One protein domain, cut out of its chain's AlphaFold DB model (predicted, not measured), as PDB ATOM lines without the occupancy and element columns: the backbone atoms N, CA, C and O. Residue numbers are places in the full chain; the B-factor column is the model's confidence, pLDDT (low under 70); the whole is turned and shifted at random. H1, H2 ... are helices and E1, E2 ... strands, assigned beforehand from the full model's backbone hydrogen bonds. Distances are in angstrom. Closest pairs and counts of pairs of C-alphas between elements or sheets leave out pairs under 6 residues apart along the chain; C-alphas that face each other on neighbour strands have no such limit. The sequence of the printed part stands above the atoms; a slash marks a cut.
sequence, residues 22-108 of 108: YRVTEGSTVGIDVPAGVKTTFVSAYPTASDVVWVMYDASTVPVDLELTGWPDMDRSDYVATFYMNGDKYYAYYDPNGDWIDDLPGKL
ATOM      1  N   TYR A  22     212.024 201.676 215.802       54.00
ATOM      2  CA  TYR A  22     211.120 201.431 216.918       54.00
ATOM      3  C   TYR A  22     211.951 200.927 218.102       54.00
ATOM      4  O   TYR A  22     212.701 199.956 217.990       54.00
ATOM      5  N   ARG A  23     211.835 201.587 219.255       50.19
ATOM      6  CA  ARG A  23     212.300 201.032 220.526       50.19
ATOM      7  C   ARG A  23     211.094 200.987 221.436       50.19
ATOM      8  O   ARG A  23     210.605 202.016 221.884       50.19
ATOM      9  N   VAL A  24     210.610 199.781 221.706       45.78
ATOM     10  CA  VAL A  24     209.670 199.587 222.805       45.78
ATOM     11  C   VAL A  24     210.463 199.891 224.070       45.78
ATOM     12  O   VAL A  24     211.407 199.173 224.393       45.78
ATOM     13  N   THR A  25     210.155 201.001 224.738       43.16
ATOM     14  CA  THR A  25     210.730 201.261 226.059       43.16
ATOM     15  C   THR A  25     210.157 200.205 226.993       43.16
ATOM     16  O   THR A  25     208.952 200.191 227.252       43.16
ATOM     17  N   GLU A  26     211.006 199.282 227.440       42.28
ATOM     18  CA  GLU A  26     210.672 198.314 228.482       42.28
ATOM     19  C   GLU A  26     210.226 199.094 229.728       42.28
ATOM     20  O   GLU A  26     211.020 199.749 230.398       42.28
ATOM     21  N   GLY A  27     208.919 199.096 229.974       43.03
ATOM     22  CA  GLY A  27     208.278 199.900 231.014       43.03
ATOM     23  C   GLY A  27     206.753 199.821 230.963       43.03
ATOM     24  O   GLY A  27     206.108 199.888 232.003       43.03
ATOM     25  N   SER A  28     206.178 199.575 229.780       41.50
ATOM     26  CA  SER A  28     204.787 199.135 229.644       41.50
ATOM     27  C   SER A  28     204.748 197.620 229.437       41.50
ATOM     28  O   SER A  28     205.236 197.105 228.434       41.50
ATOM     29  N   THR A  29     204.187 196.886 230.396       40.44
ATOM     30  CA  THR A  29     203.985 195.424 230.344       40.44
ATOM     31  C   THR A  29     202.828 195.005 229.431       40.44
ATOM     32  O   THR A  29     202.520 193.819 229.321       40.44
ATOM     33  N   VAL A  30     202.195 195.963 228.752       47.53
ATOM     34  CA  VAL A  30     201.160 195.731 227.750       47.53
ATOM     35  C   VAL A  30     201.780 196.028 226.394       47.53
ATOM     36  O   VAL A  30     202.043 197.184 226.065       47.53
ATOM     37  N   GLY A  31     202.040 194.987 225.602       58.34
ATOM     38  CA  GLY A  31     202.286 195.171 224.178       58.34
ATOM     39  C   GLY A  31     201.038 195.804 223.576       58.34
ATOM     40  O   GLY A  31     200.011 195.142 223.470       58.34
ATOM     41  N   ILE A  32     201.093 197.098 223.272       75.25
ATOM     42  CA  ILE A  32     199.968 197.790 222.652       75.25
ATOM     43  C   ILE A  32     199.916 197.347 221.197       75.25
ATOM     44  O   ILE A  32     200.864 197.562 220.435       75.25
ATOM     45  N   ASP A  33     198.813 196.707 220.822       85.00
ATOM     46  CA  ASP A  33     198.571 196.316 219.441       85.00
ATOM     47  C   ASP A  33     198.040 197.513 218.654       85.00
ATOM     48  O   ASP A  33     196.839 197.718 218.509       85.00
ATOM     49  N   VAL A  34     198.963 198.362 218.200       87.69
ATOM     50  CA  VAL A  34     198.612 199.524 217.382       87.69
ATOM     51  C   VAL A  34     198.204 199.052 215.975       87.69
ATOM     52  O   VAL A  34     199.001 198.350 215.328       87.69
ATOM     53  N   PRO A  35     197.021 199.455 215.467       90.81
ATOM     54  CA  PRO A  35     196.527 199.071 214.152       90.81
ATOM     55  C   PRO A  35     197.522 199.358 213.024       90.81
ATOM     56  O   PRO A  35     198.270 200.338 213.038       90.81
ATOM     57  N   ALA A  36     197.514 198.508 211.994       89.31
ATOM     58  CA  ALA A  36     198.407 198.666 210.847       89.31
ATOM     59  C   ALA A  36     198.173 199.985 210.083       89.31
ATOM     60  O   ALA A  36     199.134 200.561 209.572       89.31
ATOM     61  N   GLY A  37     196.924 200.469 210.038       90.44
ATOM     62  CA  GLY A  37     196.563 201.765 209.449       90.44
ATOM     63  C   GLY A  37     197.290 202.915 210.139       90.44
ATOM     64  O   GLY A  37     198.097 203.585 209.505       90.44
ATOM     65  N   VAL A  38     197.127 203.030 211.461       90.25
ATOM     66  CA  VAL A  38     197.818 204.011 212.319       90.25
ATOM     67  C   VAL A  38     199.337 203.993 212.090       90.25
ATOM     68  O   VAL A  38     199.950 205.027 211.831       90.25
ATOM     69  N   LYS A  39     199.961 202.804 212.104       89.44
ATOM     70  CA  LYS A  39     201.410 202.665 211.853       89.44
ATOM     71  C   LYS A  39     201.811 203.160 210.462       89.44
ATOM     72  O   LYS A  39     202.857 203.788 210.316       89.44
ATOM     73  N   THR A  40     201.008 202.852 209.446       90.56
ATOM     74  CA  THR A  40     201.283 203.236 208.055       90.56
ATOM     75  C   THR A  40     201.189 204.746 207.885       90.56
ATOM     76  O   THR A  40     202.104 205.350 207.324       90.56
ATOM     77  N   THR A  41     200.137 205.358 208.430       90.69
ATOM     78  CA  THR A  41     199.959 206.810 208.438       90.69
ATOM     79  C   THR A  41     201.146 207.501 209.119       90.69
ATOM     80  O   THR A  41     201.740 208.413 208.540       90.69
ATOM     81  N   PHE A  42     201.569 207.006 210.288       89.88
ATOM     82  CA  PHE A  42     202.723 207.537 211.015       89.88
ATOM     83  C   PHE A  42     204.018 207.485 210.201       89.88
ATOM     84  O   PHE A  42     204.703 208.495 210.048       89.88
ATOM     85  N   VAL A  43     204.360 206.315 209.650       89.94
ATOM     86  CA  VAL A  43     205.599 206.138 208.872       89.94
ATOM     87  C   VAL A  43     205.593 207.016 207.620       89.94
ATOM     88  O   VAL A  43     206.643 207.525 207.231       89.94
ATOM     89  N   SER A  44     204.426 207.223 207.003       88.81
ATOM     90  CA  SER A  44     204.297 208.078 205.823       88.81
ATOM     91  C   SER A  44     204.581 209.548 206.127       88.81
ATOM     92  O   SER A  44     205.130 210.242 205.272       88.81
ATOM     93  N   ALA A  45     204.206 210.039 207.308       87.25
ATOM     94  CA  ALA A  45     204.421 211.437 207.667       87.25
ATOM     95  C   ALA A  45     205.764 211.698 208.345       87.25
ATOM     96  O   ALA A  45     206.349 212.763 208.153       87.25
ATOM     97  N   TYR A  46     206.277 210.721 209.094       88.50
ATOM     98  CA  TYR A  46     207.535 210.839 209.825       88.50
ATOM     99  C   TYR A  46     208.538 209.756 209.421       88.50
ATOM    100  O   TYR A  46     208.956 208.943 210.249       88.50
ATOM    101  N   PRO A  47     208.990 209.741 208.153       88.25
ATOM    102  CA  PRO A  47     209.905 208.712 207.660       88.25
ATOM    103  C   PRO A  47     211.266 208.728 208.370       88.25
ATOM    104  O   PRO A  47     211.970 207.724 208.386       88.25
ATOM    105  N   THR A  48     211.642 209.863 208.966       88.12
ATOM    106  CA  THR A  48     212.903 210.054 209.693       88.12
ATOM    107  C   THR A  48     212.748 209.982 211.214       88.12
ATOM    108  O   THR A  48     213.710 210.281 211.923       88.12
ATOM    109  N   ALA A  49     211.568 209.612 211.727       87.62
ATOM    110  CA  ALA A  49     211.355 209.445 213.160       87.62
ATOM    111  C   ALA A  49     212.284 208.375 213.747       87.62
ATOM    112  O   ALA A  49     212.565 207.359 213.119       87.62
ATOM    113  N   SER A  50     212.720 208.566 214.982       88.00
ATOM    114  CA  SER A  50     213.473 207.567 215.740       88.00
ATOM    115  C   SER A  50     212.907 207.405 217.143       88.00
ATOM    116  O   SER A  50     212.192 208.276 217.637       88.00
ATOM    117  N   ASP A  51     213.234 206.282 217.782       88.12
ATOM    118  CA  ASP A  51     212.829 205.960 219.156       88.12
ATOM    119  C   ASP A  51     211.312 206.089 219.368       88.12
ATOM    120  O   ASP A  51     210.840 206.672 220.344       88.12
ATOM    121  N   VAL A  52     210.547 205.551 218.413       88.69
ATOM    122  CA  VAL A  52     209.083 205.629 218.423       88.69
ATOM    123  C   VAL A  52     208.520 204.730 219.524       88.69
ATOM    124  O   VAL A  52     208.749 203.517 219.523       88.69
ATOM    125  N   VAL A  53     207.742 205.328 220.421       87.50
ATOM    126  CA  VAL A  53     207.016 204.679 221.513       87.50
ATOM    127  C   VAL A  53     205.530 204.956 221.342       87.50
ATOM    128  O   VAL A  53     205.132 206.101 221.146       87.50
ATOM    129  N   TRP A  54     204.715 203.912 221.455       88.12
ATOM    130  CA  TRP A  54     203.263 204.014 221.372       88.12
ATOM    131  C   TRP A  54     202.622 203.810 222.738       88.12
ATOM    132  O   TRP A  54     202.996 202.888 223.466       88.12
ATOM    133  N   VAL A  55     201.636 204.647 223.051       87.56
ATOM    134  CA  VAL A  55     200.737 204.505 224.203       87.56
ATOM    135  C   VAL A  55     199.288 204.694 223.754       87.56
ATOM    136  O   VAL A  55     199.042 205.370 222.757       87.56
ATOM    137  N   MET A  56     198.332 204.092 224.461       88.44
ATOM    138  CA  MET A  56     196.930 204.509 224.345       88.44
ATOM    139  C   MET A  56     196.773 205.835 225.080       88.44
ATOM    140  O   MET A  56     197.422 206.034 226.113       88.44
ATOM    141  N   TYR A  57     195.938 206.730 224.561       86.88
ATOM    142  CA  TYR A  57     195.687 207.992 225.234       86.88
ATOM    143  C   TYR A  57     195.053 207.744 226.606       86.88
ATOM    144  O   TYR A  57     194.154 206.923 226.798       86.88
ATOM    145  N   ASP A  58     195.577 208.447 227.598       84.38
ATOM    146  CA  ASP A  58     195.054 208.437 228.949       84.38
ATOM    147  C   ASP A  58     195.284 209.828 229.526       84.38
ATOM    148  O   ASP A  58     196.426 210.208 229.803       84.38
ATOM    149  N   ALA A  59     194.194 210.572 229.718       79.75
ATOM    150  CA  ALA A  59     194.210 211.944 230.221       79.75
ATOM    151  C   ALA A  59     194.921 212.090 231.582       79.75
ATOM    152  O   ALA A  59     195.363 213.181 231.933       79.75
ATOM    153  N   SER A  60     195.075 211.001 232.352       76.31
ATOM    154  CA  SER A  60     195.837 211.016 233.608       76.31
ATOM    155  C   SER A  60     197.358 210.989 233.414       76.31
ATOM    156  O   SER A  60     198.092 211.396 234.313       76.31
ATOM    157  N   THR A  61     197.841 210.521 232.260       71.12
ATOM    158  CA  THR A  61     199.279 210.365 231.961       71.12
ATOM    159  C   THR A  61     199.771 211.310 230.870       71.12
ATOM    160  O   THR A  61     200.927 211.731 230.904       71.12
ATOM    161  N   VAL A  62     198.891 211.680 229.941       69.88
ATOM    162  CA  VAL A  62     199.143 212.646 228.871       69.88
ATOM    163  C   VAL A  62     198.044 213.710 228.940       69.88
ATOM    164  O   VAL A  62     197.110 213.674 228.144       69.88
ATOM    165  N   PRO A  63     198.086 214.622 229.930       63.44
ATOM    166  CA  PRO A  63     197.080 215.667 230.049       63.44
ATOM    167  C   PRO A  63     197.272 216.678 228.913       63.44
ATOM    168  O   PRO A  63     198.128 217.560 228.991       63.44
ATOM    169  N   VAL A  64     196.497 216.523 227.841       69.44
ATOM    170  CA  VAL A  64     196.333 217.538 226.797       69.44
ATOM    171  C   VAL A  64     195.065 218.316 227.121       69.44
ATOM    172  O   VAL A  64     194.027 217.723 227.412       69.44
ATOM    173  N   ASP A  65     195.146 219.644 227.096       66.31
ATOM    174  CA  ASP A  65     193.964 220.499 227.206       66.31
ATOM    175  C   ASP A  65     193.280 220.591 225.834       66.31
ATOM    176  O   ASP A  65     193.563 221.483 225.033       66.31
ATOM    177  N   LEU A  66     192.444 219.590 225.544       62.34
ATOM    178  CA  LEU A  66     191.809 219.379 224.238       62.34
ATOM    179  C   LEU A  66     190.833 220.506 223.855       62.34
ATOM    180  O   LEU A  66     190.687 220.831 222.676       62.34
ATOM    181  N   GLU A  67     190.197 221.146 224.843       60.12
ATOM    182  CA  GLU A  67     189.268 222.262 224.609       60.12
ATOM    183  C   GLU A  67     189.998 223.508 224.087       60.12
ATOM    184  O   GLU A  67     189.442 224.269 223.292       60.12
ATOM    185  N   LEU A  68     191.256 223.711 224.490       58.72
ATOM    186  CA  LEU A  68     192.080 224.820 224.006       58.72
ATOM    187  C   LEU A  68     192.678 224.568 222.615       58.72
ATOM    188  O   LEU A  68     193.062 225.530 221.948       58.72
ATOM    189  N   THR A  69     192.760 223.309 222.172       70.31
ATOM    190  CA  THR A  69     193.332 222.933 220.867       70.31
ATOM    191  C   THR A  69     192.276 222.712 219.784       70.31
ATOM    192  O   THR A  69     192.620 222.690 218.605       70.31
ATOM    193  N   GLY A  70     190.994 222.592 220.149       73.38
ATOM    194  CA  GLY A  70     189.911 222.310 219.202       73.38
ATOM    195  C   GLY A  70     189.928 220.873 218.678       73.38
ATOM    196  O   GLY A  70     189.374 220.602 217.611       73.38
ATOM    197  N   TRP A  71     190.583 219.969 219.404       79.31
ATOM    198  CA  TRP A  71     190.633 218.554 219.061       79.31
ATOM    199  C   TRP A  71     189.299 217.872 219.372       79.31
ATOM    200  O   TRP A  71     188.575 218.315 220.268       79.31
ATOM    201  N   PRO A  72     188.954 216.791 218.652       81.81
ATOM    202  CA  PRO A  72     187.886 215.910 219.099       81.81
ATOM    203  C   PRO A  72     188.206 215.337 220.487       81.81
ATOM    204  O   PRO A  72     189.371 215.232 220.883       81.81
ATOM    205  N   ASP A  73     187.156 214.948 221.213       82.50
ATOM    206  CA  ASP A  73     187.306 214.239 222.482       82.50
ATOM    207  C   ASP A  73     188.167 212.991 222.277       82.50
ATOM    208  O   ASP A  73     187.893 212.186 221.386       82.50
ATOM    209  N   MET A  74     189.187 212.838 223.121       85.50
ATOM    210  CA  MET A  74     190.083 211.688 223.084       85.50
ATOM    211  C   MET A  74     189.823 210.736 224.248       85.50
ATOM    212  O   MET A  74     189.564 211.158 225.380       85.50
ATOM    213  N   ASP A  75     189.976 209.441 223.998       87.25
ATOM    214  CA  ASP A  75     189.837 208.386 224.992       87.25
ATOM    215  C   ASP A  75     190.875 207.263 224.821       87.25
ATOM    216  O   ASP A  75     191.826 207.352 224.052       87.25
ATOM    217  N   ARG A  76     190.729 206.177 225.590       87.94
ATOM    218  CA  ARG A  76     191.673 205.047 225.574       87.94
ATOM    219  C   ARG A  76     191.722 204.261 224.263       87.94
ATOM    220  O   ARG A  76     192.545 203.354 224.162       87.94
ATOM    221  N   SER A  77     190.844 204.541 223.306       89.12
ATOM    222  CA  SER A  77     190.897 203.962 221.966       89.12
ATOM    223  C   SER A  77     191.879 204.693 221.047       89.12
ATOM    224  O   SER A  77     192.352 204.085 220.087       89.12
ATOM    225  N   ASP A  78     192.250 205.931 221.377       90.06
ATOM    226  CA  ASP A  78     193.204 206.721 220.606       90.06
ATOM    227  C   ASP A  78     194.652 206.358 220.934       90.06
ATOM    228  O   ASP A  78     194.991 205.867 222.018       90.06
ATOM    229  N   TYR A  79     195.539 206.646 219.986       90.00
ATOM    230  CA  TYR A  79     196.951 206.304 220.056       90.00
ATOM    231  C   TYR A  79     197.817 207.553 220.075       90.00
ATOM    232  O   TYR A  79     197.661 208.459 219.260       90.00
ATOM    233  N   VAL A  80     198.809 207.552 220.960       88.75
ATOM    234  CA  VAL A  80     199.831 208.593 221.034       88.75
ATOM    235  C   VAL A  80     201.177 207.986 220.666       88.75
ATOM    236  O   VAL A  80     201.667 207.069 221.332       88.75
ATOM    237  N   ALA A  81     201.790 208.514 219.612       88.94
ATOM    238  CA  ALA A  81     203.170 208.234 219.252       88.94
ATOM    239  C   ALA A  81     204.077 209.298 219.863       88.94
ATOM    240  O   ALA A  81     203.938 210.481 219.571       88.94
ATOM    241  N   THR A  82     205.045 208.875 220.665       88.56
ATOM    242  CA  THR A  82     206.168 209.710 221.095       88.56
ATOM    243  C   THR A  82     207.403 209.311 220.307       88.56
ATOM    244  O   THR A  82     207.724 208.129 220.242       88.56
ATOM    245  N   PHE A  83     208.104 210.268 219.710       88.94
ATOM    246  CA  PHE A  83     209.240 209.980 218.833       88.94
ATOM    247  C   PHE A  83     210.206 211.160 218.763       88.94
ATOM    248  O   PHE A  83     209.903 212.252 219.240       88.94
ATOM    249  N   TYR A  84     211.375 210.942 218.169       86.88
ATOM    250  CA  TYR A  84     212.378 211.976 217.951       86.88
ATOM    251  C   TYR A  84     212.559 212.273 216.467       86.88
ATOM    252  O   TYR A  84     212.563 211.368 215.637       86.88
ATOM    253  N   MET A  85     212.757 213.548 216.140       87.88
ATOM    254  CA  MET A  85     213.207 213.999 214.824       87.88
ATOM    255  C   MET A  85     214.225 215.119 214.998       87.88
ATOM    256  O   MET A  85     213.996 216.063 215.747       87.88
ATOM    257  N   ASN A  86     215.355 215.038 214.295       87.69
ATOM    258  CA  ASN A  86     216.417 216.053 214.357       87.69
ATOM    259  C   ASN A  86     216.906 216.369 215.790       87.69
ATOM    260  O   ASN A  86     217.352 217.480 216.058       87.69
ATOM    261  N   GLY A  87     216.830 215.395 216.705       86.50
ATOM    262  CA  GLY A  87     217.225 215.545 218.112       86.50
ATOM    263  C   GLY A  87     216.137 216.094 219.043       86.50
ATOM    264  O   GLY A  87     216.313 216.033 220.256       86.50
ATOM    265  N   ASP A  88     215.007 216.547 218.499       87.94
ATOM    266  CA  ASP A  88     213.872 217.059 219.267       87.94
ATOM    267  C   ASP A  88     212.809 215.971 219.465       87.94
ATOM    268  O   ASP A  88     212.638 215.097 218.611       87.94
ATOM    269  N   LYS A  89     212.083 216.037 220.587       85.25
ATOM    270  CA  LYS A  89     211.002 215.108 220.938       85.25
ATOM    271  C   LYS A  89     209.648 215.647 220.466       85.25
ATOM    272  O   LYS A  89     209.326 216.807 220.707       85.25
ATOM    273  N   TYR A  90     208.853 214.776 219.855       86.81
ATOM    274  CA  TYR A  90     207.545 215.081 219.280       86.81
ATOM    275  C   TYR A  90     206.476 214.090 219.736       86.81
ATOM    276  O   TYR A  90     206.780 212.958 220.135       86.81
ATOM    277  N   TYR A  91     205.226 214.535 219.623       86.88
ATOM    278  CA  TYR A  91     204.022 213.743 219.848       86.88
ATOM    279  C   TYR A  91     203.142 213.789 218.607       86.88
ATOM    280  O   TYR A  91     203.005 214.844 217.996       86.88
ATOM    281  N   ALA A  92     202.535 212.662 218.259       87.88
ATOM    282  CA  ALA A  92     201.489 212.588 217.247       87.88
ATOM    283  C   ALA A  92     200.323 211.755 217.779       87.88
ATOM    284  O   ALA A  92     200.538 210.774 218.497       87.88
ATOM    285  N   TYR A  93     199.110 212.158 217.422       89.06
ATOM    286  CA  TYR A  93     197.864 211.636 217.971       89.06
ATOM    287  C   TYR A  93     197.015 211.082 216.833       89.06
ATOM    288  O   TYR A  93     196.809 211.759 215.824       89.06
ATOM    289  N   TYR A  94     196.554 209.847 216.996       90.44
ATOM    290  CA  TYR A  94     195.801 209.124 215.979       90.44
ATOM    291  C   TYR A  94     194.536 208.537 216.571       90.44
ATOM    292  O   TYR A  94     194.565 207.990 217.675       90.44
ATOM    293  N   ASP A  95     193.470 208.587 215.786       90.62
ATOM    294  CA  ASP A  95     192.240 207.881 216.098       90.62
ATOM    295  C   ASP A  95     192.401 206.362 215.831       90.62
ATOM    296  O   ASP A  95     193.411 205.909 215.268       90.62
ATOM    297  N   PRO A  96     191.410 205.527 216.192       88.38
ATOM    298  CA  PRO A  96     191.458 204.092 215.922       88.38
ATOM    299  C   PRO A  96     191.480 203.715 214.434       88.38
ATOM    300  O   PRO A  96     191.898 202.603 214.093       88.38
ATOM    301  N   ASN A  97     191.027 204.607 213.550       89.62
ATOM    302  CA  ASN A  97     190.999 204.391 212.105       89.62
ATOM    303  C   ASN A  97     192.368 204.656 211.458       89.62
ATOM    304  O   ASN A  97     192.628 204.174 210.353       89.62
ATOM    305  N   GLY A  98     193.274 205.335 212.165       86.06
ATOM    306  CA  GLY A  98     194.570 205.762 211.649       86.06
ATOM    307  C   GLY A  98     194.552 207.145 211.012       86.06
ATOM    308  O   GLY A  98     195.524 207.487 210.330       86.06
ATOM    309  N   ASP A  99     193.490 207.913 211.245       88.56
ATOM    310  CA  ASP A  99     193.408 209.326 210.920       88.56
ATOM    311  C   ASP A  99     194.077 210.156 212.018       88.56
ATOM    312  O   ASP A  99     194.228 209.735 213.167       88.56
ATOM    313  N   TRP A 100     194.528 211.347 211.642       87.00
ATOM    314  CA  TRP A 100     195.171 212.264 212.571       87.00
ATOM    315  C   TRP A 100     194.126 213.003 213.379       87.00
ATOM    316  O   TRP A 100     193.179 213.554 212.819       87.00
ATOM    317  N   ILE A 101     194.354 213.064 214.683       85.06
ATOM    318  CA  ILE A 101     193.562 213.906 215.579       85.06
ATOM    319  C   ILE A 101     194.019 215.370 215.472       85.06
ATOM    320  O   ILE A 101     193.199 216.275 215.598       85.06
ATOM    321  N   ASP A 102     195.299 215.593 215.157       74.50
ATOM    322  CA  ASP A 102     195.888 216.909 214.887       74.50
ATOM    323  C   ASP A 102     196.835 216.826 213.701       74.50
ATOM    324  O   ASP A 102     197.602 215.882 213.619       74.50
ATOM    325  N   ASP A 103     196.844 217.789 212.792       64.19
ATOM    326  CA  ASP A 103     197.687 217.760 211.592       64.19
ATOM    327  C   ASP A 103     199.158 218.148 211.846       64.19
ATOM    328  O   ASP A 103     199.998 218.046 210.941       64.19
ATOM    329  N   LEU A 104     199.508 218.549 213.074       58.12
ATOM    330  CA  LEU A 104     200.856 218.959 213.455       58.12
ATOM    331  C   LEU A 104     201.397 218.139 214.636       58.12
ATOM    332  O   LEU A 104     200.731 217.972 215.653       58.12
ATOM    333  N   PRO A 105     202.653 217.655 214.574       60.56
ATOM    334  CA  PRO A 105     203.265 217.084 215.760       60.56
ATOM    335  C   PRO A 105     203.484 218.180 216.803       60.56
ATOM    336  O   PRO A 105     204.208 219.149 216.552       60.56
ATOM    337  N   GLY A 106     202.939 217.992 218.002       59.06
ATOM    338  CA  GLY A 106     203.273 218.832 219.145       59.06
ATOM    339  C   GLY A 106     204.770 218.722 219.448       59.06
ATOM    340  O   GLY A 106     205.275 217.625 219.710       59.06
ATOM    341  N   LYS A 107     205.490 219.846 219.386       53.91
ATOM    342  CA  LYS A 107     206.893 219.954 219.809       53.91
ATOM    343  C   LYS A 107     206.950 220.237 221.314       53.91
ATOM    344  O   LYS A 107     206.218 221.109 221.779       53.91
ATOM    345  N   LEU A 108     207.817 219.531 222.047       51.06
ATOM    346  CA  LEU A 108     208.184 219.896 223.427       51.06
ATOM    347  C   LEU A 108     209.293 220.948 223.480       51.06
ATOM    348  O   LEU A 108     210.209 220.891 222.626       51.06
TER     349      LEU A 108
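Overview. This is residues 22 to 108 of the 108 residues of an uncharacterized protein of Bacteroidetes bacterium (UniProt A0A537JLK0). A small twisted sheet of three antiparallel strands, E1, E2 and E3, makes the core, with one helix, H1, packed over one face and running roughly along the strands. The loop from E1 to E2 reaches well away from the sheet and holds the short helix H2, while the last printed residues fold back so that residues 106 to 107 pair beside E3. The printed part has 87 residues, with two named helices and three named strands in the order H1, E1, H2, E2, E3; the sheet's order is E1, E2, E3. The class is mixed, helices and strands, though under half of the residues, 35, are in named elements. The whole is compact, with a radius of gyration of the C-alphas of 12.3 A and spans of 31 by 29 by 23 A.

Along the chain. Residues 22 to 35 hold no named element. H1 is residues 36 to 45, 14.5 A long, and begins at C-alpha 36 at (198.407, 198.666, 210.847). E1 is residues 50 to 56, 18.9 A long, and begins at C-alpha 50 at (213.473, 207.567, 215.740). H2 is residues 66 to 69, 5.1 A long. E2 is residues 79 to 85, 18.7 A long. E3 is residues 88 to 94, 20.0 A long, and ends at C-alpha 94 at (195.801, 209.124, 215.979). Residues 95 to 108 hold no named element.

Arrangement. H1 is on the sheet at a height of 9.6 A over the sheet. It lies over E2, with 5 of its 10 C-alphas, and only just over E3, with 3. On the local plane its line stands at 29 degrees to E2, only just along the strands. The closest C-alphas of H1 and E3 are those of Val 38 and Tyr 94, 6.6 A apart. E1 and E2 are antiparallel at 164 degrees, with N 53 and O 82 within hydrogen-bond range at 2.8 A. E2 and E3 form a hairpin, antiparallel at 155 degrees, with N 81 and O 92 within range at 2.8 A. E1 and E3 are the edge strands, and residues 106 to 107 pair antiparallel with residues 90 to 91 of E3. The sheet is only just strongly twisted, its C-alphas up to 4.1 A off the best plane. H2 is not on the sheet, and it is apart from H1 and E3. In H1 every O i to N i+4 pair is within hydrogen-bond range; H2 is too short for such a pair.

Size, cuts and confidence. The two C-alphas farthest apart are those of Glu 26 and Gly 70, at 33.1 A. The printed part has no cut and ends at the chain's last residue, 108. The links from H1 to E1 and from E2 to E3 are tight, those on both sides of H2 are short, and none is long. The mean pLDDT of the printed part is 78.1; residues 22 to 31, 62 to 68 and 103 to 108 are under 70.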